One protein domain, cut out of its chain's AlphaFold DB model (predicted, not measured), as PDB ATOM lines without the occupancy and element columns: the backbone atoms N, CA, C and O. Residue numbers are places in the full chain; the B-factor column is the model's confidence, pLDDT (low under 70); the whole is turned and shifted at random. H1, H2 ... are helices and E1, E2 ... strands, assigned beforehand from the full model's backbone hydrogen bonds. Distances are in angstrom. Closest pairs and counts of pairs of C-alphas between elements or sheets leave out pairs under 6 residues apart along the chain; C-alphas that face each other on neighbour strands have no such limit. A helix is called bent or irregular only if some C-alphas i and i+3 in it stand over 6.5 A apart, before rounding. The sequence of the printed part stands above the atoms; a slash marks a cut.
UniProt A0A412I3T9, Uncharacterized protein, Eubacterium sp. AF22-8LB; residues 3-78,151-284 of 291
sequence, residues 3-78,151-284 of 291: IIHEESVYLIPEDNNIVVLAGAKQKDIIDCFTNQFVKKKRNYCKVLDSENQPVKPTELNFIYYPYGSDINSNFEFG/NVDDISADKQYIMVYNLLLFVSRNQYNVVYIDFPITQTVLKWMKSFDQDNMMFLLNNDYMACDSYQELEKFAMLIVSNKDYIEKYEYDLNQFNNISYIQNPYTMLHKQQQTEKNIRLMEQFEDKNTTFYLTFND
ATOM      1  N   ILE A   3     108.760 -48.395  15.447       95.44
ATOM      2  CA  ILE A   3     108.216 -49.596  14.803       95.44
ATOM      3  C   ILE A   3     107.785 -50.576  15.887       95.44
ATOM      4  O   ILE A   3     108.565 -50.896  16.777       95.44
ATOM      5  N   ILE A   4     106.551 -51.062  15.811       95.12
ATOM      6  CA  ILE A   4     105.979 -52.035  16.742       95.12
ATOM      7  C   ILE A   4     105.607 -53.291  15.959       95.12
ATOM      8  O   ILE A   4     104.773 -53.242  15.049       95.12
ATOM      9  N   HIS A   5     106.199 -54.418  16.333       94.00
ATOM     10  CA  HIS A   5     105.892 -55.736  15.789       94.00
ATOM     11  C   HIS A   5     105.736 -56.720  16.949       94.00
ATOM     12  O   HIS A   5     106.699 -56.999  17.661       94.00
ATOM     13  N   GLU A   6     104.513 -57.217  17.153       90.62
ATOM     14  CA  GLU A   6     104.155 -58.034  18.320       90.62
ATOM     15  C   GLU A   6     104.530 -57.325  19.640       90.62
ATOM     16  O   GLU A   6     104.030 -56.233  19.910       90.62
ATOM     17  N   GLU A   7     105.406 -57.925  20.450       91.00
ATOM     18  CA  GLU A   7     105.940 -57.355  21.696       91.00
ATOM     19  C   GLU A   7     107.246 -56.563  21.491       91.00
ATOM     20  O   GLU A   7     107.774 -55.975  22.436       91.00
ATOM     21  N   SER A   8     107.797 -56.569  20.274       93.94
ATOM     22  CA  SER A   8     109.061 -55.909  19.945       93.94
ATOM     23  C   SER A   8     108.832 -54.469  19.498       93.94
ATOM     24  O   SER A   8     107.958 -54.185  18.675       93.94
ATOM     25  N   VAL A   9     109.653 -53.563  20.025       95.00
ATOM     26  CA  VAL A   9     109.652 -52.142  19.666       95.00
ATOM     27  C   VAL A   9     111.037 -51.752  19.169       95.00
ATOM     28  O   VAL A   9     112.023 -52.021  19.845       95.00
ATOM     29  N   TYR A  10     111.105 -51.106  18.009       95.25
ATOM     30  CA  TYR A  10     112.342 -50.599  17.419       95.25
ATOM     31  C   TYR A  10     112.236 -49.084  17.266       95.25
ATOM     32  O   TYR A  10     111.243 -48.574  16.740       95.25
ATOM     33  N   LEU A  11     113.249 -48.363  17.731       94.00
ATOM     34  CA  LEU A  11     113.290 -46.904  17.707       94.00
ATOM     35  C   LEU A  11     114.337 -46.443  16.701       94.00
ATOM     36  O   LEU A  11     115.489 -46.852  16.790       94.00
ATOM     37  N   ILE A  12     113.939 -45.583  15.765       93.81
ATOM     38  CA  ILE A  12     114.833 -44.982  14.772       93.81
ATOM     39  C   ILE A  12     114.718 -43.465  14.926       93.81
ATOM     40  O   ILE A  12     113.706 -42.889  14.507       93.81
ATOM     41  N   PRO A  13     115.694 -42.810  15.573       89.94
ATOM     42  CA  PRO A  13     115.749 -41.355  15.618       89.94
ATOM     43  C   PRO A  13     115.867 -40.769  14.215       89.94
ATOM     44  O   PRO A  13     116.628 -41.273  13.395       89.94
ATOM     45  N   GLU A  14     115.135 -39.688  13.973       84.62
ATOM     46  CA  GLU A  14     115.124 -38.952  12.698       84.62
ATOM     47  C   GLU A  14     116.018 -37.702  12.760       84.62
ATOM     48  O   GLU A  14     115.973 -36.861  11.875       84.62
ATOM     49  N   ASP A  15     116.847 -37.582  13.808       83.94
ATOM     50  CA  ASP A  15     117.761 -36.448  14.010       83.94
ATOM     51  C   ASP A  15     118.873 -36.393  12.937       83.94
ATOM     52  O   ASP A  15     119.472 -35.342  12.713       83.94
ATOM     53  N   ASN A  16     119.177 -37.530  12.294       86.25
ATOM     54  CA  ASN A  16     120.197 -37.663  11.255       86.25
ATOM     55  C   ASN A  16     119.621 -38.374  10.024       86.25
ATOM     56  O   ASN A  16     118.979 -39.416  10.149       86.25
ATOM     57  N   ASN A  17     119.942 -37.857   8.836       88.44
ATOM     58  CA  ASN A  17     119.457 -38.401   7.564       88.44
ATOM     59  C   ASN A  17     120.216 -39.662   7.133       88.44
ATOM     60  O   ASN A  17     119.784 -40.348   6.214       88.44
ATOM     61  N   ILE A  18     121.349 -39.980   7.764       92.00
ATOM     62  CA  ILE A  18     122.136 -41.181   7.477       92.00
ATOM     63  C   ILE A  18     122.326 -41.956   8.778       92.00
ATOM     64  O   ILE A  18     122.950 -41.474   9.723       92.00
ATOM     65  N   VAL A  19     121.783 -43.170   8.830       94.19
ATOM     66  CA  VAL A  19     121.817 -44.028  10.015       94.19
ATOM     67  C   VAL A  19     122.376 -45.395   9.644       94.19
ATOM     68  O   VAL A  19     121.779 -46.142   8.870       94.19
ATOM     69  N   VAL A  20     123.517 -45.751  10.226       95.00
ATOM     70  CA  VAL A  20     124.116 -47.082  10.119       95.00
ATOM     71  C   VAL A  20     123.433 -48.009  11.116       95.00
ATOM     72  O   VAL A  20     123.561 -47.843  12.324       95.00
ATOM     73  N   LEU A  21     122.692 -48.989  10.617       95.94
ATOM     74  CA  LEU A  21     122.052 -50.023  11.411       95.94
ATOM     75  C   LEU A  21     123.064 -51.111  11.756       95.94
ATOM     76  O   LEU A  21     123.749 -51.644  10.884       95.94
ATOM     77  N   ALA A  22     123.132 -51.447  13.037       93.56
ATOM     78  CA  ALA A  22     124.005 -52.472  13.571       93.56
ATOM     79  C   ALA A  22     123.243 -53.402  14.528       93.56
ATOM     80  O   ALA A  22     122.210 -53.046  15.103       93.56
ATOM     81  N   GLY A  23     123.784 -54.603  14.723       85.62
ATOM     82  CA  GLY A  23     123.232 -55.607  15.628       85.62
ATOM     83  C   GLY A  23     122.240 -56.574  14.972       85.62
ATOM     84  O   GLY A  23     121.724 -56.376  13.872       85.62
ATOM     85  N   ALA A  24     121.946 -57.665  15.683       81.44
ATOM     86  CA  ALA A  24     121.212 -58.816  15.147       81.44
ATOM     87  C   ALA A  24     119.742 -58.534  14.769       81.44
ATOM     88  O   ALA A  24     119.092 -59.372  14.146       81.44
ATOM     89  N   LYS A  25     119.202 -57.383  15.179       88.06
ATOM     90  CA  LYS A  25     117.790 -57.014  15.029       88.06
ATOM     91  C   LYS A  25     117.504 -56.085  13.853       88.06
ATOM     92  O   LYS A  25     116.341 -55.804  13.586       88.06
ATOM     93  N   GLN A  26     118.528 -55.687  13.093       89.50
ATOM     94  CA  GLN A  26     118.353 -54.846  11.906       89.50
ATOM     95  C   GLN A  26     117.368 -55.439  10.888       89.50
ATOM     96  O   GLN A  26     116.551 -54.721  10.319       89.50
ATOM     97  N   LYS A  27     117.375 -56.766  10.706       91.12
ATOM     98  CA  LYS A  27     116.500 -57.443   9.741       91.12
ATOM     99  C   LYS A  27     115.016 -57.256  10.058       91.12
ATOM    100  O   LYS A  27     114.227 -57.093   9.134       91.12
ATOM    101  N   ASP A  28     114.652 -57.218  11.338       93.19
ATOM    102  CA  ASP A  28     113.259 -57.058  11.761       93.19
ATOM    103  C   ASP A  28     112.702 -55.699  11.292       93.19
ATOM    104  O   ASP A  28     111.562 -55.619  10.833       93.19
ATOM    105  N   ILE A  29     113.529 -54.645  11.325       94.38
ATOM    106  CA  ILE A  29     113.197 -53.311  10.801       94.38
ATOM    107  C   ILE A  29     112.943 -53.376   9.289       94.38
ATOM    108  O   ILE A  29     111.920 -52.885   8.807       94.38
ATOM    109  N   ILE A  30     113.843 -54.016   8.536       95.12
ATOM    110  CA  ILE A  30     113.744 -54.117   7.070       95.12
ATOM    111  C   ILE A  30     112.537 -54.959   6.648       95.12
ATOM    112  O   ILE A  30     111.817 -54.591   5.714       95.12
ATOM    113  N   ASP A  31     112.263 -56.055   7.355       94.75
ATOM    114  CA  ASP A  31     111.087 -56.892   7.126       94.75
ATOM    115  C   ASP A  31     109.794 -56.117   7.426       94.75
ATOM    116  O   ASP A  31     108.832 -56.210   6.653       94.75
ATOM    117  N   CYS A  32     109.774 -55.302   8.486       94.88
ATOM    118  CA  CYS A  32     108.663 -54.404   8.798       94.88
ATOM    119  C   CYS A  32     108.410 -53.403   7.664       94.88
ATOM    120  O   CYS A  32     107.313 -53.383   7.097       94.88
ATOM    121  N   PHE A  33     109.431 -52.639   7.263       95.19
ATOM    122  CA  PHE A  33     109.309 -51.670   6.172       95.19
ATOM    123  C   PHE A  33     108.866 -52.332   4.858       95.19
ATOM    124  O   PHE A  33     107.920 -51.880   4.209       95.19
ATOM    125  N   THR A  34     109.476 -53.463   4.499       94.88
ATOM    126  CA  THR A  34     109.136 -54.213   3.282       94.88
ATOM    127  C   THR A  34     107.683 -54.688   3.300       94.88
ATOM    128  O   THR A  34     106.963 -54.561   2.306       94.88
ATOM    129  N   ASN A  35     107.209 -55.261   4.409       94.19
ATOM    130  CA  ASN A  35     105.837 -55.753   4.470       94.19
ATOM    131  C   ASN A  35     104.818 -54.606   4.494       94.19
ATOM    132  O   ASN A  35     103.789 -54.723   3.827       94.19
ATOM    133  N   GLN A  36     105.094 -53.510   5.204       92.19
ATOM    134  CA  GLN A  36     104.157 -52.396   5.347       92.19
ATOM    135  C   GLN A  36     104.082 -51.504   4.101       92.19
ATOM    136  O   GLN A  36     102.973 -51.204   3.653       92.19
ATOM    137  N   PHE A  37     105.218 -51.104   3.527       93.06
ATOM    138  CA  PHE A  37     105.264 -50.085   2.468       93.06
ATOM    139  C   PHE A  37     105.364 -50.683   1.062       93.06
ATOM    140  O   PHE A  37     104.690 -50.206   0.154       93.06
ATOM    141  N   VAL A  38     106.089 -51.796   0.889       91.12
ATOM    142  CA  VAL A  38     106.237 -52.447  -0.428       91.12
ATOM    143  C   VAL A  38     105.101 -53.442  -0.676       91.12
ATOM    144  O   VAL A  38     104.340 -53.320  -1.633       91.12
ATOM    145  N   LYS A  39     104.920 -54.417   0.227       91.62
ATOM    146  CA  LYS A  39     103.878 -55.461   0.096       91.62
ATOM    147  C   LYS A  39     102.497 -55.012   0.585       91.62
ATOM    148  O   LYS A  39     101.535 -55.765   0.438       91.62
ATOM    149  N   LYS A  40     102.392 -53.820   1.187       88.69
ATOM    150  CA  LYS A  40     101.143 -53.205   1.675       88.69
ATOM    151  C   LYS A  40     100.351 -54.081   2.667       88.69
ATOM    152  O   LYS A  40      99.126 -53.978   2.768       88.69
ATOM    153  N   LYS A  41     101.036 -54.926   3.446       89.31
ATOM    154  CA  LYS A  41     100.465 -55.772   4.509       89.31
ATOM    155  C   LYS A  41     100.300 -54.979   5.809       89.31
ATOM    156  O   LYS A  41     101.127 -55.056   6.711       89.31
ATOM    157  N   ARG A  42      99.185 -54.255   5.920       77.38
ATOM    158  CA  ARG A  42      98.899 -53.303   7.017       77.38
ATOM    159  C   ARG A  42      98.907 -53.877   8.443       77.38
ATOM    160  O   ARG A  42      99.008 -53.106   9.384       77.38
ATOM    161  N   ASN A  43      98.789 -55.195   8.603       85.31
ATOM    162  CA  ASN A  43      98.732 -55.849   9.917       85.31
ATOM    163  C   ASN A  43     100.055 -56.509  10.330       85.31
ATOM    164  O   ASN A  43     100.088 -57.150  11.373       85.31
ATOM    165  N   TYR A  44     101.109 -56.416   9.510       90.94
ATOM    166  CA  TYR A  44     102.393 -57.036   9.839       90.94
ATOM    167  C   TYR A  44     103.074 -56.303  10.999       90.94
ATOM    168  O   TYR A  44     103.366 -56.908  12.014       90.94
ATOM    169  N   CYS A  45     103.242 -54.989  10.888       93.44
ATOM    170  CA  CYS A  45     103.805 -54.128  11.924       93.44
ATOM    171  C   CYS A  45     103.076 -52.781  11.938       93.44
ATOM    172  O   CYS A  45     102.323 -52.465  11.014       93.44
ATOM    173  N   LYS A  46     103.305 -51.981  12.980       93.25
ATOM    174  CA  LYS A  46     102.873 -50.583  13.048       93.25
ATOM    175  C   LYS A  46     104.097 -49.684  13.040       93.25
ATOM    176  O   LYS A  46     104.935 -49.794  13.926       93.25
ATOM    177  N   VAL A  47     104.163 -48.784  12.072       94.06
ATOM    178  CA  VAL A  47     105.178 -47.728  12.012       94.06
ATOM    179  C   VAL A  47     104.512 -46.424  12.427       94.06
ATOM    180  O   VAL A  47     103.477 -46.056  11.869       94.06
ATOM    181  N   LEU A  48     105.077 -45.782  13.441       94.25
ATOM    182  CA  LEU A  48     104.618 -44.539  14.040       94.25
ATOM    183  C   LEU A  48     105.668 -43.442  13.822       94.25
ATOM    184  O   LEU A  48     106.874 -43.716  13.855       94.25
ATOM    185  N   ASP A  49     105.214 -42.212  13.621       91.44
ATOM    186  CA  ASP A  49     106.071 -41.027  13.572       91.44
ATOM    187  C   ASP A  49     106.493 -40.558  14.981       91.44
ATOM    188  O   ASP A  49     106.256 -41.231  15.992       91.44
ATOM    189  N   SER A  50     107.164 -39.407  15.054       86.38
ATOM    190  CA  SER A  50     107.602 -38.776  16.306       86.38
ATOM    191  C   SER A  50     106.446 -38.339  17.219       86.38
ATOM    192  O   SER A  50     106.630 -38.257  18.433       86.38
ATOM    193  N   GLU A  51     105.243 -38.136  16.676       89.88
ATOM    194  CA  GLU A  51     104.015 -37.801  17.412       89.88
ATOM    195  C   GLU A  51     103.194 -39.048  17.798       89.88
ATOM    196  O   GLU A  51     102.061 -38.948  18.285       89.88
ATOM    197  N   ASN A  52     103.768 -40.242  17.614       90.88
ATOM    198  CA  ASN A  52     103.118 -41.543  17.785       90.88
ATOM    199  C   ASN A  52     101.886 -41.751  16.883       90.88
ATOM    200  O   ASN A  52     101.028 -42.586  17.196       90.88
ATOM    201  N   GLN A  53     101.785 -41.037  15.761       93.44
ATOM    202  CA  GLN A  53     100.730 -41.250  14.777       93.44
ATOM    203  C   GLN A  53     101.133 -42.332  13.766       93.44
ATOM    204  O   GLN A  53     102.298 -42.417  13.378       93.44
ATOM    205  N   PRO A  54     100.198 -43.196  13.325       92.62
ATOM    206  CA  PRO A  54     100.497 -44.212  12.321       92.62
ATOM    207  C   PRO A  54     100.881 -43.607  10.970       92.62
ATOM    208  O   PRO A  54     100.075 -42.911  10.353       92.62
ATOM    209  N   VAL A  55     102.058 -43.980  10.466       91.56
ATOM    210  CA  VAL A  55     102.546 -43.578   9.142       91.56
ATOM    211  C   VAL A  55     101.834 -44.388   8.063       91.56
ATOM    212  O   VAL A  55     101.891 -45.627   8.029       91.56
ATOM    213  N   LYS A  56     101.149 -43.699   7.150       86.88
ATOM    214  CA  LYS A  56     100.426 -44.338   6.046       86.88
ATOM    215  C   LYS A  56     101.378 -44.698   4.900       86.88
ATOM    216  O   LYS A  56     102.323 -43.962   4.632       86.88
ATOM    217  N   PRO A  57     101.069 -45.744   4.106       83.69
ATOM    218  CA  PRO A  57     101.850 -46.078   2.910       83.69
ATOM    219  C   PRO A  57     101.915 -44.989   1.827       83.69
ATOM    220  O   PRO A  57     102.641 -45.142   0.859       83.69
ATOM    221  N   THR A  58     101.100 -43.938   1.933       84.75
ATOM    222  CA  THR A  58     101.117 -42.784   1.022       84.75
ATOM    223  C   THR A  58     102.045 -41.664   1.490       84.75
ATOM    224  O   THR A  58     102.359 -40.785   0.696       84.75
ATOM    225  N   GLU A  59     102.429 -41.667   2.769       86.81
ATOM    226  CA  GLU A  59     103.226 -40.616   3.421       86.81
ATOM    227  C   GLU A  59     104.723 -40.945   3.391       86.81
ATOM    228  O   GLU A  59     105.548 -40.041   3.320       86.81
ATOM    229  N   LEU A  60     105.058 -42.237   3.388       91.38
ATOM    230  CA  LEU A  60     106.423 -42.743   3.366       91.38
ATOM    231  C   LEU A  60     106.577 -43.777   2.261       91.38
ATOM    232  O   LEU A  60     105.768 -44.702   2.141       91.38
ATOM    233  N   ASN A  61     107.662 -43.646   1.511       93.69
ATOM    234  CA  ASN A  61     108.106 -44.630   0.547       93.69
ATOM    235  C   ASN A  61     109.359 -45.350   1.056       93.69
ATOM    236  O   ASN A  61     110.292 -44.717   1.549       93.69
ATOM    237  N   PHE A  62     109.370 -46.676   0.946       95.88
ATOM    238  CA  PHE A  62     110.523 -47.491   1.320       95.88
ATOM    239  C   PHE A  62     111.209 -48.013   0.061       95.88
ATOM    240  O   PHE A  62     110.642 -48.837  -0.660       95.88
ATOM    241  N   ILE A  63     112.428 -47.538  -0.185       95.94
ATOM    242  CA  ILE A  63     113.232 -47.891  -1.354       95.94
ATOM    243  C   ILE A  63     114.271 -48.919  -0.930       95.94
ATOM    244  O   ILE A  63     115.161 -48.636  -0.127       95.94
ATOM    245  N   TYR A  64     114.161 -50.116  -1.498       95.62
ATOM    246  CA  TYR A  64     115.092 -51.201  -1.241       95.62
ATOM    247  C   TYR A  64     115.253 -52.079  -2.481       95.62
ATOM    248  O   TYR A  64     114.290 -52.682  -2.960       95.62
ATOM    249  N   TYR A  65     116.490 -52.164  -2.970       94.75
ATOM    250  CA  TYR A  65     116.905 -53.115  -3.990       94.75
ATOM    251  C   TYR A  65     117.969 -54.061  -3.405       94.75
ATOM    252  O   TYR A  65     119.083 -53.601  -3.142       94.75
ATOM    253  N   PRO A  66     117.642 -55.353  -3.180       92.88
ATOM    254  CA  PRO A  66     118.513 -56.278  -2.456       92.88
ATOM    255  C   PRO A  66     119.872 -56.492  -3.117       92.88
ATOM    256  O   PRO A  66     119.947 -56.796  -4.315       92.88
ATOM    257  N   TYR A  67     120.941 -56.444  -2.329       92.75
ATOM    258  CA  TYR A  67     122.255 -56.871  -2.792       92.75
ATOM    259  C   TYR A  67     122.289 -58.375  -3.116       92.75
ATOM    260  O   TYR A  67     121.662 -59.201  -2.452       92.75
ATOM    261  N   GLY A  68     122.995 -58.739  -4.189       87.69
ATOM    262  CA  GLY A  68     123.032 -60.111  -4.716       87.69
ATOM    263  C   GLY A  68     121.834 -60.496  -5.594       87.69
ATOM    264  O   GLY A  68     121.793 -61.616  -6.105       87.69
ATOM    265  N   SER A  69     120.875 -59.590  -5.802       86.88
ATOM    266  CA  SER A  69     119.909 -59.721  -6.898       86.88
ATOM    267  C   SER A  69     120.598 -59.589  -8.264       86.88
ATOM    268  O   SER A  69     121.681 -59.012  -8.374       86.88
ATOM    269  N   ASP A  70     119.976 -60.142  -9.309       88.38
ATOM    270  CA  ASP A  70     120.480 -60.041 -10.681       88.38
ATOM    271  C   ASP A  70     120.306 -58.614 -11.217       88.38
ATOM    272  O   ASP A  70     119.300 -58.271 -11.847       88.38
ATOM    273  N   ILE A  71     121.295 -57.772 -10.918       91.31
ATOM    274  CA  ILE A  71     121.294 -56.363 -11.292       91.31
ATOM    275  C   ILE A  71     121.416 -56.162 -12.805       91.31
ATOM    276  O   ILE A  71     120.798 -55.236 -13.334       91.31
ATOM    277  N   ASN A  72     122.126 -57.061 -13.494       90.06
ATOM    278  CA  ASN A  72     122.382 -56.986 -14.933       90.06
ATOM    279  C   ASN A  72     121.082 -57.022 -15.738       90.06
ATOM    280  O   ASN A  72     120.912 -56.244 -16.672       90.06
ATOM    281  N   SER A  73     120.109 -57.823 -15.292       89.31
ATOM    282  CA  SER A  73     118.778 -57.893 -15.910       89.31
ATOM    283  C   SER A  73     118.033 -56.546 -15.987       89.31
ATOM    284  O   SER A  73     117.113 -56.388 -16.798       89.31
ATOM    285  N   ASN A  74     118.403 -55.551 -15.165       93.50
ATOM    286  CA  ASN A  74     117.849 -54.200 -15.275       93.50
ATOM    287  C   ASN A  74     118.376 -53.448 -16.492       93.50
ATOM    288  O   ASN A  74     117.595 -52.748 -17.134       93.50
ATOM    289  N   PHE A  75     119.650 -53.616 -16.834       94.81
ATOM    290  CA  PHE A  75     120.282 -52.890 -17.934       94.81
ATOM    291  C   PHE A  75     119.855 -53.404 -19.311       94.81
ATOM    292  O   PHE A  75     119.824 -52.615 -20.247       94.81
ATOM    293  N   GLU A  76     119.384 -54.651 -19.389       93.94
ATOM    294  CA  GLU A  76     118.744 -55.239 -20.577       93.94
ATOM    295  C   GLU A  76     117.253 -54.863 -20.720       93.94
ATOM    296  O   GLU A  76     116.553 -55.364 -21.601       93.94
ATOM    297  N   PHE A  77     116.706 -54.059 -19.797       93.69
ATOM    298  CA  PHE A  77     115.295 -53.651 -19.796       93.69
ATOM    299  C   PHE A  77     114.300 -54.817 -19.960       93.69
ATOM    300  O   PHE A  77     113.233 -54.670 -20.572       93.69
ATOM    301  N   GLY A  78     114.600 -55.984 -19.386       91.75
ATOM    302  CA  GLY A  78     113.676 -57.117 -19.399       91.75
ATOM    303  C   GLY A  78     112.308 -56.725 -18.825       91.75
ATOM    304  O   GLY A  78     112.225 -55.933 -17.896       91.75
ATOM    305  N   ASN A 151     125.130 -50.987 -22.073       93.75
ATOM    306  CA  ASN A 151     126.415 -51.629 -21.834       93.75
ATOM    307  C   ASN A 151     126.997 -51.130 -20.496       93.75
ATOM    308  O   ASN A 151     127.265 -49.937 -20.329       93.75
ATOM    309  N   VAL A 152     127.189 -52.065 -19.561       94.25
ATOM    310  CA  VAL A 152     127.735 -51.828 -18.219       94.25
ATOM    311  C   VAL A 152     129.066 -52.547 -17.966       94.25
ATOM    312  O   VAL A 152     129.495 -52.615 -16.816       94.25
ATOM    313  N   ASP A 153     129.737 -53.050 -19.009       91.81
ATOM    314  CA  ASP A 153     130.959 -53.868 -18.900       91.81
ATOM    315  C   ASP A 153     132.069 -53.160 -18.099       91.81
ATOM    316  O   ASP A 153     132.754 -53.778 -17.284       91.81
ATOM    317  N   ASP A 154     132.197 -51.840 -18.274       93.06
ATOM    318  CA  ASP A 154     133.192 -50.998 -17.595       93.06
ATOM    319  C   ASP A 154     132.641 -50.278 -16.342       93.06
ATOM    320  O   ASP A 154     133.298 -49.405 -15.762       93.06
ATOM    321  N   ILE A 155     131.417 -50.602 -15.909       94.19
ATOM    322  CA  ILE A 155     130.764 -49.979 -14.752       94.19
ATOM    323  C   ILE A 155     130.861 -50.914 -13.548       94.19
ATOM    324  O   ILE A 155     130.340 -52.025 -13.553       94.19
ATOM    325  N   SER A 156     131.490 -50.436 -12.473       92.56
ATOM    326  CA  SER A 156     131.596 -51.176 -11.214       92.56
ATOM    327  C   SER A 156     130.223 -51.464 -10.595       92.56
ATOM    328  O   SER A 156     129.290 -50.670 -10.722       92.56
ATOM    329  N   ALA A 157     130.107 -52.585  -9.878       90.50
ATOM    330  CA  ALA A 157     128.841 -53.024  -9.291       90.50
ATOM    331  C   ALA A 157     128.194 -51.957  -8.385       90.50
ATOM    332  O   ALA A 157     126.997 -51.717  -8.487       90.50
ATOM    333  N   ASP A 158     128.970 -51.257  -7.549       90.75
ATOM    334  CA  ASP A 158     128.462 -50.172  -6.694       90.75
ATOM    335  C   ASP A 158     127.782 -49.055  -7.506       90.75
ATOM    336  O   ASP A 158     126.686 -48.614  -7.162       90.75
ATOM    337  N   LYS A 159     128.370 -48.653  -8.637       94.31
ATOM    338  CA  LYS A 159     127.775 -47.676  -9.560       94.31
ATOM    339  C   LYS A 159     126.520 -48.211 -10.237       94.31
ATOM    340  O   LYS A 159     125.569 -47.454 -10.404       94.31
ATOM    341  N   GLN A 160     126.495 -49.490 -10.597       95.50
ATOM    342  CA  GLN A 160     125.295 -50.114 -11.148       95.50
ATOM    343  C   GLN A 160     124.134 -50.068 -10.138       95.50
ATOM    344  O   GLN A 160     123.026 -49.670 -10.499       95.50
ATOM    345  N   TYR A 161     124.386 -50.383  -8.860       96.00
ATOM    346  CA  TYR A 161     123.380 -50.243  -7.798       96.00
ATOM    347  C   TYR A 161     122.924 -48.787  -7.659       96.00
ATOM    348  O   TYR A 161     121.723 -48.524  -7.656       96.00
ATOM    349  N   ILE A 162     123.859 -47.834  -7.640       95.94
ATOM    350  CA  ILE A 162     123.551 -46.395  -7.612       95.94
ATOM    351  C   ILE A 162     122.638 -45.983  -8.779       95.94
ATOM    352  O   ILE A 162     121.706 -45.211  -8.570       95.94
ATOM    353  N   MET A 163     122.844 -46.506  -9.994       96.19
ATOM    354  CA  MET A 163     121.960 -46.224 -11.135       96.19
ATOM    355  C   MET A 163     120.521 -46.687 -10.873       96.19
ATOM    356  O   MET A 163     119.582 -45.955 -11.188       96.19
ATOM    357  N   VAL A 164     120.341 -47.858 -10.251       95.75
ATOM    358  CA  VAL A 164     119.014 -48.361  -9.863       95.75
ATOM    359  C   VAL A 164     118.372 -47.490  -8.798       95.75
ATOM    360  O   VAL A 164     117.225 -47.069  -8.964       95.75
ATOM    361  N   TYR A 165     119.111 -47.150  -7.743       96.06
ATOM    362  CA  TYR A 165     118.597 -46.256  -6.712       96.06
ATOM    363  C   TYR A 165     118.261 -44.868  -7.273       96.06
ATOM    364  O   TYR A 165     117.217 -44.333  -6.925       96.06
ATOM    365  N   ASN A 166     119.055 -44.309  -8.191       95.31
ATOM    366  CA  ASN A 166     118.756 -43.019  -8.825       95.31
ATOM    367  C   ASN A 166     117.399 -43.012  -9.538       95.31
ATOM    368  O   ASN A 166     116.640 -42.056  -9.384       95.31
ATOM    369  N   LEU A 167     117.074 -44.071 -10.287       95.31
ATOM    370  CA  LEU A 167     115.767 -44.194 -10.936       95.31
ATOM    371  C   LEU A 167     114.639 -44.238  -9.895       95.31
ATOM    372  O   LEU A 167     113.685 -43.467  -9.988       95.31
ATOM    373  N   LEU A 168     114.772 -45.095  -8.879       94.31
ATOM    374  CA  LEU A 168     113.762 -45.257  -7.827       94.31
ATOM    375  C   LEU A 168     113.544 -43.968  -7.019       94.31
ATOM    376  O   LEU A 168     112.404 -43.594  -6.736       94.31
ATOM    377  N   LEU A 169     114.629 -43.263  -6.689       93.56
ATOM    378  CA  LEU A 169     114.597 -41.981  -5.987       93.56
ATOM    379  C   LEU A 169     113.944 -40.897  -6.841       93.56
ATOM    380  O   LEU A 169     113.129 -40.129  -6.337       93.56
ATOM    381  N   PHE A 170     114.248 -40.856  -8.139       91.62
ATOM    382  CA  PHE A 170     113.642 -39.890  -9.050       91.62
ATOM    383  C   PHE A 170     112.130 -40.099  -9.191       91.62
ATOM    384  O   PHE A 170     111.362 -39.135  -9.121       91.62
ATOM    385  N   VAL A 171     111.683 -41.347  -9.356       90.44
ATOM    386  CA  VAL A 171     110.248 -41.680  -9.419       90.44
ATOM    387  C   VAL A 171     109.547 -41.303  -8.110       90.44
ATOM    388  O   VAL A 171     108.440 -40.771  -8.129       90.44
ATOM    389  N   SER A 172     110.233 -41.455  -6.977       89.06
ATOM    390  CA  SER A 172     109.675 -41.231  -5.636       89.06
ATOM    391  C   SER A 172     109.975 -39.845  -5.044       89.06
ATOM    392  O   SER A 172     109.795 -39.616  -3.847       89.06
ATOM    393  N   ARG A 173     110.426 -38.888  -5.865       88.38
ATOM    394  CA  ARG A 173     110.948 -37.577  -5.424       88.38
ATOM    395  C   ARG A 173     109.964 -36.699  -4.638       88.38
ATOM    396  O   ARG A 173     110.386 -35.797  -3.927       88.38
ATOM    397  N   ASN A 174     108.662 -36.955  -4.765       86.94
ATOM    398  CA  ASN A 174     107.603 -36.161  -4.129       86.94
ATOM    399  C   ASN A 174     107.125 -36.734  -2.781       86.94
ATOM    400  O   ASN A 174     106.127 -36.262  -2.239       86.94
ATOM    401  N   GLN A 175     107.785 -37.768  -2.258       87.44
ATOM    402  CA  GLN A 175     107.442 -38.422  -0.993       87.44
ATOM    403  C   GLN A 175     108.625 -38.389  -0.024       87.44
ATOM    404  O   GLN A 175     109.763 -38.163  -0.432       87.44
ATOM    405  N   TYR A 176     108.352 -38.629   1.261       91.38
ATOM    406  CA  TYR A 176     109.410 -38.918   2.222       91.38
ATOM    407  C   TYR A 176     109.974 -40.313   1.939       91.38
ATOM    408  O   TYR A 176     109.223 -41.293   1.920       91.38
ATOM    409  N   ASN A 177     111.277 -40.408   1.695       93.81
ATOM    410  CA  ASN A 177     111.931 -41.639   1.267       93.81
ATOM    411  C   ASN A 177     112.800 -42.214   2.385       93.81
ATOM    412  O   ASN A 177     113.728 -41.567   2.858       93.81
ATOM    413  N   VAL A 178     112.546 -43.468   2.754       95.19
ATOM    414  CA  VAL A 178     113.470 -44.274   3.556       95.19
ATOM    415  C   VAL A 178     114.181 -45.243   2.624       95.19
ATOM    416  O   VAL A 178     113.544 -46.108   2.023       95.19
ATOM    417  N   VAL A 179     115.493 -45.092   2.489       96.31
ATOM    418  CA  VAL A 179     116.326 -45.835   1.542       96.31
ATOM    419  C   VAL A 179     117.204 -46.799   2.319       96.31
ATOM    420  O   VAL A 179     118.001 -46.359   3.140       96.31
ATOM    421  N   TYR A 180     117.083 -48.101   2.076       97.12
ATOM    422  CA  TYR A 180     117.942 -49.091   2.726       97.12
ATOM    423  C   TYR A 180     119.028 -49.597   1.777       97.12
ATOM    424  O   TYR A 180     118.723 -50.000   0.657       97.12
ATOM    425  N   ILE A 181     120.280 -49.587   2.237       96.38
ATOM    426  CA  ILE A 181     121.463 -49.975   1.462       96.38
ATOM    427  C   ILE A 181     122.175 -51.142   2.146       96.38
ATOM    428  O   ILE A 181     122.628 -51.030   3.287       96.38
ATOM    429  N   ASP A 182     122.315 -52.246   1.413       95.19
ATOM    430  CA  ASP A 182     123.000 -53.471   1.839       95.19
ATOM    431  C   ASP A 182     124.004 -54.003   0.800       95.19
ATOM    432  O   ASP A 182     124.335 -55.184   0.800       95.19
ATOM    433  N   PHE A 183     124.502 -53.139  -0.086       94.50
ATOM    434  CA  PHE A 183     125.629 -53.425  -0.979       94.50
ATOM    435  C   PHE A 183     126.886 -52.686  -0.492       94.50
ATOM    436  O   PHE A 183     126.750 -51.767   0.315       94.50
ATOM    437  N   PRO A 184     128.106 -53.047  -0.946       93.81
ATOM    438  CA  PRO A 184     129.348 -52.451  -0.452       93.81
ATOM    439  C   PRO A 184     129.327 -50.916  -0.438       93.81
ATOM    440  O   PRO A 184     129.254 -50.268  -1.484       93.81
ATOM    441  N   ILE A 185     129.431 -50.336   0.759       93.38
ATOM    442  CA  ILE A 185     129.376 -48.895   1.011       93.38
ATOM    443  C   ILE A 185     130.793 -48.338   0.857       93.38
ATOM    444  O   ILE A 185     131.565 -48.243   1.813       93.38
ATOM    445  N   THR A 186     131.154 -48.038  -0.389       92.88
ATOM    446  CA  THR A 186     132.445 -47.448  -0.774       92.88
ATOM    447  C   THR A 186     132.416 -45.920  -0.653       92.88
ATOM    448  O   THR A 186     131.355 -45.315  -0.485       92.88
ATOM    449  N   GLN A 187     133.565 -45.257  -0.839       90.56
ATOM    450  CA  GLN A 187     133.613 -43.789  -0.911       90.56
ATOM    451  C   GLN A 187     132.690 -43.229  -2.008       90.56
ATOM    452  O   GLN A 187     132.115 -42.160  -1.842       90.56
ATOM    453  N   THR A 188     132.525 -43.944  -3.126       92.44
ATOM    454  CA  THR A 188     131.605 -43.547  -4.204       92.44
ATOM    455  C   THR A 188     130.165 -43.481  -3.701       92.44
ATOM    456  O   THR A 188     129.449 -42.534  -4.020       92.44
ATOM    457  N   VAL A 189     129.754 -44.461  -2.893       93.50
ATOM    458  CA  VAL A 189     128.406 -44.531  -2.315       93.50
ATOM    459  C   VAL A 189     128.204 -43.419  -1.290       93.50
ATOM    460  O   VAL A 189     127.179 -42.747  -1.330       93.50
ATOM    461  N   LEU A 190     129.198 -43.156  -0.430       90.75
ATOM    462  CA  LEU A 190     129.147 -42.045   0.529       90.75
ATOM    463  C   LEU A 190     128.992 -40.686  -0.178       90.75
ATOM    464  O   LEU A 190     128.091 -39.922   0.170       90.75
ATOM    465  N   LYS A 191     129.791 -40.426  -1.227       89.88
ATOM    466  CA  LYS A 191     129.677 -39.216  -2.070       89.88
ATOM    467  C   LYS A 191     128.292 -39.067  -2.674       89.88
ATOM    468  O   LYS A 191     127.728 -37.975  -2.691       89.88
ATOM    469  N   TRP A 192     127.764 -40.167  -3.203       92.44
ATOM    470  CA  TRP A 192     126.445 -40.199  -3.810       92.44
ATOM    471  C   TRP A 192     125.352 -39.885  -2.785       92.44
ATOM    472  O   TRP A 192     124.549 -38.994  -3.035       92.44
ATOM    473  N   MET A 193     125.366 -40.506  -1.604       91.12
ATOM    474  CA  MET A 193     124.389 -40.206  -0.547       91.12
ATOM    475  C   MET A 193     124.474 -38.756  -0.064       91.12
ATOM    476  O   MET A 193     123.438 -38.112   0.084       91.12
ATOM    477  N   LYS A 194     125.687 -38.203   0.092       87.25
ATOM    478  CA  LYS A 194     125.886 -36.786   0.452       87.25
ATOM    479  C   LYS A 194     125.221 -35.832  -0.547       87.25
ATOM    480  O   LYS A 194     124.810 -34.741  -0.170       87.25
ATOM    481  N   SER A 195     125.097 -36.226  -1.816       86.81
ATOM    482  CA  SER A 195     124.454 -35.384  -2.831       86.81
ATOM    483  C   SER A 195     122.940 -35.204  -2.634       86.81
ATOM    484  O   SER A 195     122.363 -34.313  -3.258       86.81
ATOM    485  N   PHE A 196     122.305 -35.978  -1.745       84.69
ATOM    486  CA  PHE A 196     120.882 -35.875  -1.398       84.69
ATOM    487  C   PHE A 196     120.649 -35.126  -0.079       84.69
ATOM    488  O   PHE A 196     119.908 -35.601   0.778       84.69
ATOM    489  N   ASP A 197     121.263 -33.953   0.091       67.81
ATOM    490  CA  ASP A 197     121.062 -33.082   1.260       67.81
ATOM    491  C   ASP A 197     119.650 -32.451   1.253       67.81
ATOM    492  O   ASP A 197     119.458 -31.274   0.945       67.81
ATOM    493  N   GLN A 198     118.628 -33.281   1.473       68.50
ATOM    494  CA  GLN A 198     117.214 -32.918   1.490       68.50
ATOM    495  C   GLN A 198     116.547 -33.461   2.760       68.50
ATOM    496  O   GLN A 198     116.781 -34.602   3.156       68.50
ATOM    497  N   ASP A 199     115.649 -32.670   3.356       67.12
ATOM    498  CA  ASP A 199     114.915 -33.023   4.586       67.12
ATOM    499  C   ASP A 199     113.899 -34.170   4.399       67.12
ATOM    500  O   ASP A 199     113.286 -34.631   5.361       67.12
ATOM    501  N   ASN A 200     113.675 -34.632   3.166       86.06
ATOM    502  CA  ASN A 200     112.688 -35.662   2.843       86.06
ATOM    503  C   ASN A 200     113.291 -37.062   2.628       86.06
ATOM    504  O   ASN A 200     112.627 -37.917   2.034       86.06
ATOM    505  N   MET A 201     114.529 -37.305   3.066       90.56
ATOM    506  CA  MET A 201     115.217 -38.572   2.828       90.56
ATOM    507  C   MET A 201     115.988 -39.065   4.052       90.56
ATOM    508  O   MET A 201     116.760 -38.327   4.655       90.56
ATOM    509  N   MET A 202     115.824 -40.350   4.367       92.88
ATOM    510  CA  MET A 202     116.605 -41.058   5.378       92.88
ATOM    511  C   MET A 202     117.251 -42.297   4.760       92.88
ATOM    512  O   MET A 202     116.562 -43.207   4.299       92.88
ATOM    513  N   PHE A 203     118.576 -42.356   4.791       94.62
ATOM    514  CA  PHE A 203     119.361 -43.526   4.429       94.62
ATOM    515  C   PHE A 203     119.594 -44.411   5.651       94.62
ATOM    516  O   PHE A 203     120.126 -43.974   6.671       94.62
ATOM    517  N   LEU A 204     119.233 -45.681   5.517       95.94
ATOM    518  CA  LEU A 204     119.525 -46.750   6.455       95.94
ATOM    519  C   LEU A 204     120.616 -47.630   5.847       95.94
ATOM    520  O   LEU A 204     120.413 -48.256   4.808       95.94
ATOM    521  N   LEU A 205     121.780 -47.675   6.483       95.25
ATOM    522  CA  LEU A 205     122.949 -48.388   5.976       95.25
ATOM    523  C   LEU A 205     123.171 -49.656   6.779       95.25
ATOM    524  O   LEU A 205     123.184 -49.609   8.003       95.25
ATOM    525  N   ASN A 206     123.381 -50.786   6.120       95.25
ATOM    526  CA  ASN A 206     123.757 -52.002   6.824       95.25
ATOM    527  C   ASN A 206     125.248 -51.968   7.192       95.25
ATOM    528  O   ASN A 206     126.110 -51.935   6.309       95.25
ATOM    529  N   ASN A 207     125.546 -52.031   8.492       94.56
ATOM    530  CA  ASN A 207     126.912 -52.031   9.016       94.56
ATOM    531  C   ASN A 207     127.801 -53.143   8.428       94.56
ATOM    532  O   ASN A 207     129.014 -52.984   8.322       94.56
ATOM    533  N   ASP A 208     127.212 -54.265   8.017       92.44
ATOM    534  CA  ASP A 208     127.951 -55.421   7.499       92.44
ATOM    535  C   ASP A 208     128.599 -55.148   6.135       92.44
ATOM    536  O   ASP A 208     129.519 -55.862   5.735       92.44
ATOM    537  N   TYR A 209     128.138 -54.109   5.436       92.56
ATOM    538  CA  TYR A 209     128.608 -53.730   4.108       92.56
ATOM    539  C   TYR A 209     129.461 -52.460   4.106       92.56
ATOM    540  O   TYR A 209     129.790 -51.945   3.037       92.56
ATOM    541  N   MET A 210     129.857 -51.959   5.280       91.25
ATOM    542  CA  MET A 210     130.788 -50.836   5.386       91.25
ATOM    543  C   MET A 210     132.149 -51.242   4.805       91.25
ATOM    544  O   MET A 210     132.827 -52.121   5.333       91.25
ATOM    545  N   ALA A 211     132.538 -50.614   3.692       87.56
ATOM    546  CA  ALA A 211     133.751 -50.942   2.936       87.56
ATOM    547  C   ALA A 211     134.656 -49.715   2.722       87.56
ATOM    548  O   ALA A 211     135.484 -49.693   1.810       87.56
ATOM    549  N   CYS A 212     134.466 -48.667   3.525       83.06
ATOM    550  CA  CYS A 212     135.210 -47.421   3.441       83.06
ATOM    551  C   CYS A 212     136.053 -47.205   4.701       83.06
ATOM    552  O   CYS A 212     135.623 -47.524   5.805       83.06
ATOM    553  N   ASP A 213     137.237 -46.617   4.543       77.00
ATOM    554  CA  ASP A 213     138.113 -46.298   5.675       77.00
ATOM    555  C   ASP A 213     137.915 -44.862   6.190       77.00
ATOM    556  O   ASP A 213     138.360 -44.540   7.293       77.00
ATOM    557  N   SER A 214     137.246 -43.997   5.413       78.38
ATOM    558  CA  SER A 214     137.065 -42.573   5.710       78.38
ATOM    559  C   SER A 214     135.603 -42.144   5.629       78.38
ATOM    560  O   SER A 214     134.919 -42.378   4.636       78.38
ATOM    561  N   TYR A 215     135.153 -41.433   6.660       80.50
ATOM    562  CA  TYR A 215     133.773 -40.954   6.806       80.50
ATOM    563  C   TYR A 215     133.682 -39.437   6.877       80.50
ATOM    564  O   TYR A 215     132.633 -38.903   7.206       80.50
ATOM    565  N   GLN A 216     134.763 -38.740   6.518       72.62
ATOM    566  CA  GLN A 216     134.830 -37.273   6.514       72.62
ATOM    567  C   GLN A 216     133.730 -36.621   5.668       72.62
ATOM    568  O   GLN A 216     133.416 -35.449   5.833       72.62
ATOM    569  N   GLU A 217     133.147 -37.363   4.728       69.88
ATOM    570  CA  GLU A 217     132.069 -36.849   3.895       69.88
ATOM    571  C   GLU A 217     130.705 -36.842   4.595       69.88
ATOM    572  O   GLU A 217     129.819 -36.103   4.165       69.88
ATOM    573  N   LEU A 218     130.542 -37.601   5.679       72.50
ATOM    574  CA  LEU A 218     129.304 -37.709   6.439       72.50
ATOM    575  C   LEU A 218     129.318 -36.724   7.619       72.50
ATOM    576  O   LEU A 218     129.777 -37.048   8.706       72.50
ATOM    577  N   GLU A 219     128.791 -35.518   7.415       67.06
ATOM    578  CA  GLU A 219     128.723 -34.482   8.467       67.06
ATOM    579  C   GLU A 219     127.621 -34.745   9.510       67.06
ATOM    580  O   GLU A 219     127.665 -34.204  10.611       67.06
ATOM    581  N   LYS A 220     126.616 -35.560   9.166       73.69
ATOM    582  CA  LYS A 220     125.440 -35.864   9.998       73.69
ATOM    583  C   LYS A 220     125.038 -37.322   9.837       73.69
ATOM    584  O   LYS A 220     124.061 -37.647   9.155       73.69
ATOM    585  N   PHE A 221     125.841 -38.212  10.407       88.44
ATOM    586  CA  PHE A 221     125.497 -39.624  10.452       88.44
ATOM    587  C   PHE A 221     125.560 -40.173  11.868       88.44
ATOM    588  O   PHE A 221     126.315 -39.711  12.724       88.44
ATOM    589  N   ALA A 222     124.739 -41.186  12.094       93.56
ATOM    590  CA  ALA A 222     124.662 -41.892  13.354       93.56
ATOM    591  C   ALA A 222     124.801 -43.396  13.127       93.56
ATOM    592  O   ALA A 222     124.547 -43.904  12.035       93.56
ATOM    593  N   MET A 223     125.158 -44.121  14.180       95.19
ATOM    594  CA  MET A 223     125.006 -45.569  14.246       95.19
ATOM    595  C   MET A 223     123.911 -45.913  15.247       95.19
ATOM    596  O   MET A 223     123.859 -45.369  16.346       95.19
ATOM    597  N   LEU A 224     123.045 -46.842  14.866       95.88
ATOM    598  CA  LEU A 224     121.984 -47.375  15.699       95.88
ATOM    599  C   LEU A 224     122.265 -48.856  15.956       95.88
ATOM    600  O   LEU A 224     122.097 -49.687  15.063       95.88
ATOM    601  N   ILE A 225     122.678 -49.194  17.177       94.94
ATOM    602  CA  ILE A 225     122.793 -50.589  17.619       94.94
ATOM    603  C   ILE A 225     121.414 -51.005  18.122       94.94
ATOM    604  O   ILE A 225     120.966 -50.587  19.191       94.94
ATOM    605  N   VAL A 226     120.712 -51.774  17.295       92.88
ATOM    606  CA  VAL A 226     119.271 -51.996  17.420       92.88
ATOM    607  C   VAL A 226     118.952 -53.019  18.513       92.88
ATOM    608  O   VAL A 226     119.406 -54.167  18.449       92.88
ATOM    609  N   SER A 227     118.074 -52.646  19.448       92.75
ATOM    610  CA  SER A 227     117.384 -53.578  20.348       92.75
ATOM    611  C   SER A 227     115.900 -53.699  19.982       92.75
ATOM    612  O   SER A 227     115.407 -53.025  19.081       92.75
ATOM    613  N   ASN A 228     115.180 -54.595  20.659       91.81
ATOM    614  CA  ASN A 228     113.738 -54.772  20.480       91.81
ATOM    615  C   ASN A 228     112.909 -54.150  21.619       91.81
ATOM    616  O   ASN A 228     111.796 -54.610  21.896       91.81
ATOM    617  N   LYS A 229     113.468 -53.148  22.308       93.00
ATOM    618  CA  LYS A 229     112.841 -52.457  23.437       93.00
ATOM    619  C   LYS A 229     112.584 -50.987  23.132       93.00
ATOM    620  O   LYS A 229     113.310 -50.339  22.387       93.00
ATOM    621  N   ASP A 230     111.565 -50.455  23.797       93.12
ATOM    622  CA  ASP A 230     111.135 -49.055  23.732       93.12
ATOM    623  C   ASP A 230     112.018 -48.147  24.606       93.12
ATOM    624  O   ASP A 230     111.530 -47.417  25.467       93.12
ATOM    625  N   TYR A 231     113.338 -48.257  24.455       93.50
ATOM    626  CA  TYR A 231     114.305 -47.441  25.178       93.50
ATOM    627  C   TYR A 231     115.527 -47.174  24.308       93.50
ATOM    628  O   TYR A 231     116.065 -48.087  23.673       93.50
ATOM    629  N   ILE A 232     115.952 -45.911  24.293       94.06
ATOM    630  CA  ILE A 232     117.110 -45.456  23.540       94.06
ATOM    631  C   ILE A 232     118.059 -44.683  24.444       94.06
ATOM    632  O   ILE A 232     117.635 -43.806  25.196       94.06
ATOM    633  N   GLU A 233     119.344 -44.988  24.334       94.94
ATOM    634  CA  GLU A 233     120.404 -44.266  25.021       94.94
ATOM    635  C   GLU A 233     121.318 -43.608  23.993       94.94
ATOM    636  O   GLU A 233     121.758 -44.247  23.034       94.94
ATOM    637  N   LYS A 234     121.550 -42.303  24.162       94.75
ATOM    638  CA  LYS A 234     122.320 -41.492  23.220       94.75
ATOM    639  C   LYS A 234     123.751 -41.332  23.719       94.75
ATOM    640  O   LYS A 234     123.958 -40.936  24.863       94.75
ATOM    641  N   TYR A 235     124.709 -41.578  22.834       93.62
ATOM    642  CA  TYR A 235     126.131 -41.392  23.088       93.62
ATOM    643  C   TYR A 235     126.777 -40.571  21.972       93.62
ATOM    644  O   TYR A 235     126.361 -40.615  20.811       93.62
ATOM    645  N   GLU A 236     127.824 -39.843  22.333       92.81
ATOM    646  CA  GLU A 236     128.647 -39.063  21.416       92.81
ATOM    647  C   GLU A 236     130.072 -39.620  21.442       92.81
ATOM    648  O   GLU A 236     130.632 -39.860  22.514       92.81
ATOM    649  N   TYR A 237     130.624 -39.869  20.259       91.38
ATOM    650  CA  TYR A 237     131.962 -40.413  20.050       91.38
ATOM    651  C   TYR A 237     132.736 -39.541  19.054       91.38
ATOM    652  O   TYR A 237     132.153 -38.836  18.226       91.38
ATOM    653  N   ASP A 238     134.065 -39.634  19.091       89.88
ATOM    654  CA  ASP A 238     134.907 -39.020  18.064       89.88
ATOM    655  C   ASP A 238     134.731 -39.760  16.731       89.88
ATOM    656  O   ASP A 238     134.655 -40.994  16.696       89.88
ATOM    657  N   LEU A 239     134.775 -39.038  15.607       88.38
ATOM    658  CA  LEU A 239     134.665 -39.634  14.269       88.38
ATOM    659  C   LEU A 239     135.676 -40.771  14.029       88.38
ATOM    660  O   LEU A 239     135.354 -41.796  13.424       88.38
ATOM    661  N   ASN A 240     136.893 -40.641  14.566       88.50
ATOM    662  CA  ASN A 240     137.947 -41.652  14.436       88.50
ATOM    663  C   ASN A 240     137.625 -42.989  15.145       88.50
ATOM    664  O   ASN A 240     138.284 -44.002  14.890       88.50
ATOM    665  N   GLN A 241     136.611 -43.020  16.018       90.44
ATOM    666  CA  GLN A 241     136.185 -44.217  16.739       90.44
ATOM    667  C   GLN A 241     135.180 -45.043  15.938       90.44
ATOM    668  O   GLN A 241     135.044 -46.237  16.221       90.44
ATOM    669  N   PHE A 242     134.548 -44.465  14.908       91.81
ATOM    670  CA  PHE A 242     133.518 -45.129  14.109       91.81
ATOM    671  C   PHE A 242     133.970 -46.493  13.583       91.81
ATOM    672  O   PHE A 242     133.305 -47.489  13.836       91.81
ATOM    673  N   ASN A 243     135.136 -46.567  12.931       90.94
ATOM    674  CA  ASN A 243     135.655 -47.821  12.367       90.94
ATOM    675  C   ASN A 243     135.798 -48.927  13.414       90.94
ATOM    676  O   ASN A 243     135.464 -50.082  13.158       90.94
ATOM    677  N   ASN A 244     136.268 -48.575  14.613       92.00
ATOM    678  CA  ASN A 244     136.421 -49.545  15.693       92.00
ATOM    679  C   ASN A 244     135.056 -50.032  16.190       92.00
ATOM    680  O   ASN A 244     134.895 -51.224  16.429       92.00
ATOM    681  N   ILE A 245     134.083 -49.124  16.328       94.12
ATOM    682  CA  ILE A 245     132.721 -49.464  16.753       94.12
ATOM    683  C   ILE A 245     132.025 -50.307  15.677       94.12
ATOM    684  O   ILE A 245     131.551 -51.399  15.971       94.12
ATOM    685  N   SER A 246     132.042 -49.874  14.419       93.19
ATOM    686  CA  SER A 246     131.504 -50.616  13.274       93.19
ATOM    687  C   SER A 246     132.071 -52.038  13.194       93.19
ATOM    688  O   SER A 246     131.310 -53.005  13.103       93.19
ATOM    689  N   TYR A 247     133.392 -52.182  13.339       93.12
ATOM    690  CA  TYR A 247     134.075 -53.474  13.328       93.12
ATOM    691  C   TYR A 247     133.581 -54.426  14.425       93.12
ATOM    692  O   TYR A 247     133.338 -55.606  14.153       93.12
ATOM    693  N   ILE A 248     133.428 -53.942  15.664       93.56
ATOM    694  CA  ILE A 248     132.993 -54.797  16.777       93.56
ATOM    695  C   ILE A 248     131.511 -55.175  16.706       93.56
ATOM    696  O   ILE A 248     131.120 -56.181  17.295       93.56
ATOM    697  N   GLN A 249     130.707 -54.396  15.978       93.06
ATOM    698  CA  GLN A 249     129.295 -54.683  15.731       93.06
ATOM    699  C   GLN A 249     129.070 -55.606  14.525       93.06
ATOM    700  O   GLN A 249     127.934 -55.987  14.248       93.06
ATOM    701  N   ASN A 250     130.129 -55.993  13.806       90.88
ATOM    702  CA  ASN A 250     130.015 -56.976  12.737       90.88
ATOM    703  C   ASN A 250     129.631 -58.360  13.319       90.88
ATOM    704  O   ASN A 250     130.277 -58.812  14.272       90.88
ATOM    705  N   PRO A 251     128.648 -59.082  12.744       89.38
ATOM    706  CA  PRO A 251     128.192 -60.381  13.233       89.38
ATOM    707  C   PRO A 251     129.307 -61.411  13.415       89.38
ATOM    708  O   PRO A 251     129.276 -62.180  14.377       89.38
ATOM    709  N   TYR A 252     130.305 -61.420  12.526       90.50
ATOM    710  CA  TYR A 252     131.452 -62.319  12.642       90.50
ATOM    711  C   TYR A 252     132.301 -61.972  13.871       90.50
ATOM    712  O   TYR A 252     132.611 -62.845  14.684       90.50
ATOM    713  N   THR A 253     132.624 -60.690  14.061       91.56
ATOM    714  CA  THR A 253     133.372 -60.210  15.232       91.56
ATOM    715  C   THR A 253     132.616 -60.498  16.529       91.56
ATOM    716  O   THR A 253     133.204 -61.008  17.485       91.56
ATOM    717  N   MET A 254     131.301 -60.254  16.544       90.19
ATOM    718  CA  MET A 254     130.424 -60.555  17.677       90.19
ATOM    719  C   MET A 254     130.416 -62.045  18.031       90.19
ATOM    720  O   MET A 254     130.569 -62.400  19.201       90.19
ATOM    721  N   LEU A 255     130.293 -62.923  17.029       92.31
ATOM    722  CA  LEU A 255     130.319 -64.377  17.211       92.31
ATOM    723  C   LEU A 255     131.650 -64.857  17.809       92.31
ATOM    724  O   LEU A 255     131.677 -65.802  18.601       92.31
ATOM    725  N   HIS A 256     132.747 -64.186  17.464       94.25
ATOM    726  CA  HIS A 256     134.101 -64.532  17.881       94.25
ATOM    727  C   HIS A 256     134.671 -63.587  18.955       94.25
ATOM    728  O   HIS A 256     135.888 -63.419  19.025       94.25
ATOM    729  N   LYS A 257     133.826 -63.021  19.840       92.62
ATOM    730  CA  LYS A 257     134.219 -62.087  20.926       92.62
ATOM    731  C   LYS A 257     135.480 -62.525  21.686       92.62
ATOM    732  O   LYS A 257     136.383 -61.726  21.894       92.62
ATOM    733  N   GLN A 258     135.581 -63.801  22.064       93.19
ATOM    734  CA  GLN A 258     136.712 -64.326  22.852       93.19
ATOM    735  C   GLN A 258     138.053 -64.365  22.098       93.19
ATOM    736  O   GLN A 258     139.096 -64.524  22.723       93.19
ATOM    737  N   GLN A 259     138.035 -64.243  20.768       94.75
ATOM    738  CA  GLN A 259     139.230 -64.216  19.918       94.75
ATOM    739  C   GLN A 259     139.710 -62.784  19.635       94.75
ATOM    740  O   GLN A 259     140.705 -62.592  18.938       94.75
ATOM    741  N   GLN A 260     138.999 -61.777  20.147       96.19
ATOM    742  CA  GLN A 260     139.307 -60.369  19.939       96.19
ATOM    743  C   GLN A 260     140.341 -59.852  20.944       96.19
ATOM    744  O   GLN A 260     140.603 -60.455  21.983       96.19
ATOM    745  N   THR A 261     140.929 -58.692  20.639       94.62
ATOM    746  CA  THR A 261     141.806 -57.994  21.589       94.62
ATOM    747  C   THR A 261     141.028 -57.567  22.837       94.62
ATOM    748  O   THR A 261     139.834 -57.282  22.763       94.62
ATOM    749  N   GLU A 262     141.706 -57.438  23.980       94.94
ATOM    750  CA  GLU A 262     141.069 -56.980  25.226       94.94
ATOM    751  C   GLU A 262     140.388 -55.608  25.060       94.94
ATOM    752  O   GLU A 262     139.301 -55.380  25.589       94.94
ATOM    753  N   LYS A 263     140.986 -54.714  24.258       93.75
ATOM    754  CA  LYS A 263     140.391 -53.421  23.893       93.75
ATOM    755  C   LYS A 263     139.030 -53.600  23.211       93.75
ATOM    756  O   LYS A 263     138.071 -52.942  23.604       93.75
ATOM    757  N   ASN A 264     138.947 -54.477  22.210       93.38
ATOM    758  CA  ASN A 264     137.707 -54.736  21.476       93.38
ATOM    759  C   ASN A 264     136.661 -55.402  22.375       93.38
ATOM    760  O   ASN A 264     135.503 -55.009  22.334       93.38
ATOM    761  N   ILE A 265     137.069 -56.350  23.226       94.38
ATOM    762  CA  ILE A 265     136.172 -57.015  24.182       94.38
ATOM    763  C   ILE A 265     135.525 -55.989  25.117       94.38
ATOM    764  O   ILE A 265     134.302 -55.964  25.226       94.38
ATOM    765  N   ARG A 266     136.321 -55.099  25.724       93.25
ATOM    766  CA  ARG A 266     135.807 -54.039  26.608       93.25
ATOM    767  C   ARG A 266     134.864 -53.079  25.885       93.25
ATOM    768  O   ARG A 266     133.891 -52.626  26.473       93.25
ATOM    769  N   LEU A 267     135.147 -52.753  24.621       91.62
ATOM    770  CA  LEU A 267     134.271 -51.900  23.816       91.62
ATOM    771  C   LEU A 267     132.949 -52.609  23.484       91.62
ATOM    772  O   LEU A 267     131.894 -51.992  23.547       91.62
ATOM    773  N   MET A 268     132.982 -53.912  23.191       92.94
ATOM    774  CA  MET A 268     131.776 -54.722  22.971       92.94
ATOM    775  C   MET A 268     130.895 -54.808  24.216       92.94
ATOM    776  O   MET A 268     129.676 -54.746  24.101       92.94
ATOM    777  N   GLU A 269     131.502 -54.934  25.395       92.44
ATOM    778  CA  GLU A 269     130.788 -54.999  26.678       92.44
ATOM    779  C   GLU A 269     129.965 -53.733  26.969       92.44
ATOM    780  O   GLU A 269     128.951 -53.827  27.656       92.44
ATOM    781  N   GLN A 270     130.327 -52.576  26.398       90.81
ATOM    782  CA  GLN A 270     129.531 -51.342  26.514       90.81
ATOM    783  C   GLN A 270     128.151 -51.463  25.856       90.81
ATOM    784  O   GLN A 270     127.207 -50.818  26.295       90.81
ATOM    785  N   PHE A 271     128.025 -52.307  24.828       90.38
ATOM    786  CA  PHE A 271     126.813 -52.449  24.017       90.38
ATOM    787  C   PHE A 271     126.139 -53.820  24.185       90.38
ATOM    788  O   PHE A 271     125.307 -54.216  23.374       90.38
ATOM    789  N   GLU A 272     126.519 -54.584  25.212       84.56
ATOM    790  CA  GLU A 272     126.016 -55.947  25.431       84.56
ATOM    791  C   GLU A 272     124.607 -55.974  26.052       84.56
ATOM    792  O   GLU A 272     123.951 -57.023  26.065       84.56
ATOM    793  N   ASP A 273     124.113 -54.826  26.535       82.06
ATOM    794  CA  ASP A 273     122.747 -54.716  27.034       82.06
ATOM    795  C   ASP A 273     121.730 -54.984  25.918       82.06
ATOM    796  O   ASP A 273     121.620 -54.268  24.926       82.06
ATOM    797  N   LYS A 274     120.926 -56.025  26.125       75.62
ATOM    798  CA  LYS A 274     119.875 -56.448  25.195       75.62
ATOM    799  C   LYS A 274     118.610 -55.600  25.300       75.62
ATOM    800  O   LYS A 274     117.696 -55.797  24.502       75.62
ATOM    801  N   ASN A 275     118.526 -54.716  26.294       85.81
ATOM    802  CA  ASN A 275     117.343 -53.909  26.556       85.81
ATOM    803  C   ASN A 275     117.464 -52.455  26.101       85.81
ATOM    804  O   ASN A 275     116.474 -51.730  26.167       85.81
ATOM    805  N   THR A 276     118.625 -52.049  25.598       90.81
ATOM    806  CA  THR A 276     118.892 -50.665  25.211       90.81
ATOM    807  C   THR A 276     119.206 -50.600  23.730       90.81
ATOM    808  O   THR A 276     120.059 -51.329  23.235       90.81
ATOM    809  N   THR A 277     118.471 -49.764  22.998       93.62
ATOM    810  CA  THR A 277     118.913 -49.347  21.665       93.62
ATOM    811  C   THR A 277     119.942 -48.241  21.860       93.62
ATOM    812  O   THR A 277     119.648 -47.238  22.506       93.62
ATOM    813  N   PHE A 278     121.146 -48.404  21.320       95.44
ATOM    814  CA  PHE A 278     122.186 -47.382  21.436       95.44
ATOM    815  C   PHE A 278     122.199 -46.509  20.188       95.44
ATOM    816  O   PHE A 278     122.323 -47.017  19.073       95.44
ATOM    817  N   TYR A 279     122.081 -45.198  20.379       95.62
ATOM    818  CA  TYR A 279     122.169 -44.200  19.322       95.62
ATOM    819  C   TYR A 279     123.470 -43.424  19.448       95.62
ATOM    820  O   TYR A 279     123.640 -42.617  20.360       95.62
ATOM    821  N   LEU A 280     124.399 -43.705  18.544       95.19
ATOM    822  CA  LEU A 280     125.755 -43.182  18.575       95.19
ATOM    823  C   LEU A 280     125.889 -42.089  17.521       95.19
ATOM    824  O   LEU A 280     125.625 -42.331  16.343       95.19
ATOM    825  N   THR A 281     126.315 -40.906  17.939       94.06
ATOM    826  CA  THR A 281     126.657 -39.788  17.051       94.06
ATOM    827  C   THR A 281     128.171 -39.621  16.990       94.06
ATOM    828  O   THR A 281     128.865 -39.947  17.955       94.06
ATOM    829  N   PHE A 282     128.679 -39.160  15.846       90.62
ATOM    830  CA  PHE A 282     130.112 -39.083  15.565       90.62
ATOM    831  C   PHE A 282     130.489 -37.676  15.124       90.62
ATOM    832  O   PHE A 282     130.071 -37.242  14.054       90.62
ATOM    833  N   ASN A 283     131.293 -36.986  15.931       85.31
ATOM    834  CA  ASN A 283     131.693 -35.604  15.674       85.31
ATOM    835  C   ASN A 283     133.215 -35.484  15.499       85.31
ATOM    836  O   ASN A 283     133.994 -36.206  16.128       85.31
ATOM    837  N   ASP A 284     133.648 -34.549  14.650       76.50
ATOM    838  CA  ASP A 284     135.048 -34.130  14.578       76.50
ATOM    839  C   ASP A 284     135.327 -33.117  15.701       76.50
ATOM    840  O   ASP A 284     135.081 -31.911  15.583       76.50
TER     841      ASP A 284
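This is residues 3 to 78 and 151 to 284 of the 291 residues of an uncharacterized protein of Eubacterium sp. AF22-8LB (UniProt A0A412I3T9). A strongly twisted sheet of seven strands forms the core, with H3 and H5 over one face and H1 over the other, three layers; H1 is also covered by a small sheet of E2, E1 and E4. H2 lies towards one end, H6 and H7 towards the other. The printed part has 210 residues, with seven named helices and ten named strands in the order E1 E2 E3 H1 E4 E5 H2 H3 E6 H4 E7 E8 E9 H5 H6 H7 E10, a mixed class. The large sheet, E5 E6 E7 E3 E8 E10 E9, is mixed and the small one antiparallel. The whole is compact, with a radius of gyration of the C-alphas of 17.4 A and spans of 52 by 44 by 30 A.

E1, residues 3 to 5, and E2, residues 8 to 11, are an antiparallel hairpin (N 3 to O 10, 2.8 A). E4, residues 46 to 48, is antiparallel to E1 (N 4 to O 46, 2.8 A). H1, residues 26 to 38, is on this sheet, two layers, at a height of 9.5 A. In the large sheet, E5, residues 60 to 64, is parallel to E6, residues 176 to 181 (N 61 to O 176, 2.9 A). E7, residues 201 to 206, is parallel to E6 (N 202 to O 177, 2.9 A) and to E3, residues 18 to 22 (N 19 to O 203, 2.8 A). E8, residues 221 to 225, is parallel to E3 (N 20 to O 222, 2.8 A) and antiparallel to E10, residues 277 to 283 (N 223 to O 280, 2.8 A). E9, residues 232 to 238, is parallel to E10 (N 233 to O 277, 2.9 A). The closest C-alphas of H1 and E5 are those of Phe 37 and Phe 62, 6.0 A apart. H3, residues 157 to 171, runs along E6 at 13 degrees on the local plane. H4, residues 187 to 194, only grazes the sheet; E6, H4 and E7 are a strand-helix-strand unit, parallel strands joined through a helix, with a right-handed crossover. With residues 158 to 162 alone H3 touches H4, the C-alphas of Asp 158 and Val 189 closest at 7.1 A. E9, H5, H6, H7 and E10 make another such unit: H5, residues 239 to 248, only just irregular with C-alphas 240 and 243 6.9 A apart, is over E10 at a height of 8.6 A. H7, residues 262 to 269, touches H5 about perpendicular at 83 degrees, closest at the C-alphas of Ile 248 and Met 268, 6.3 A. H6, residues 251 to 255, is close but not clearly touching H5; H2, residues 72 to 75, is near H3. Every O i to N i+4 pair is within hydrogen-bond range in H1, H3, H4, H6 and H7, 4 of 6 in H5; H2 is too short for one.

E1 begins at C-alpha 3 (108.216, -49.596, 14.803). H1 is 17.5 A long and H3 21.8 A. E9 and E10 are each 19.7 A long, E10 ending at C-alpha 283 (131.693, -35.604, 15.674).

The C-alphas farthest apart, of Gly 78 and Glu 262, are 52.4 A apart. Residues 79 to 150 are not printed; C-alphas 78 and 151 are 14.1 A apart across the cut. The links E4 to E5 and E7 to E8 are long. Residues 197 to 199, 217 and 219 have pLDDT under 70.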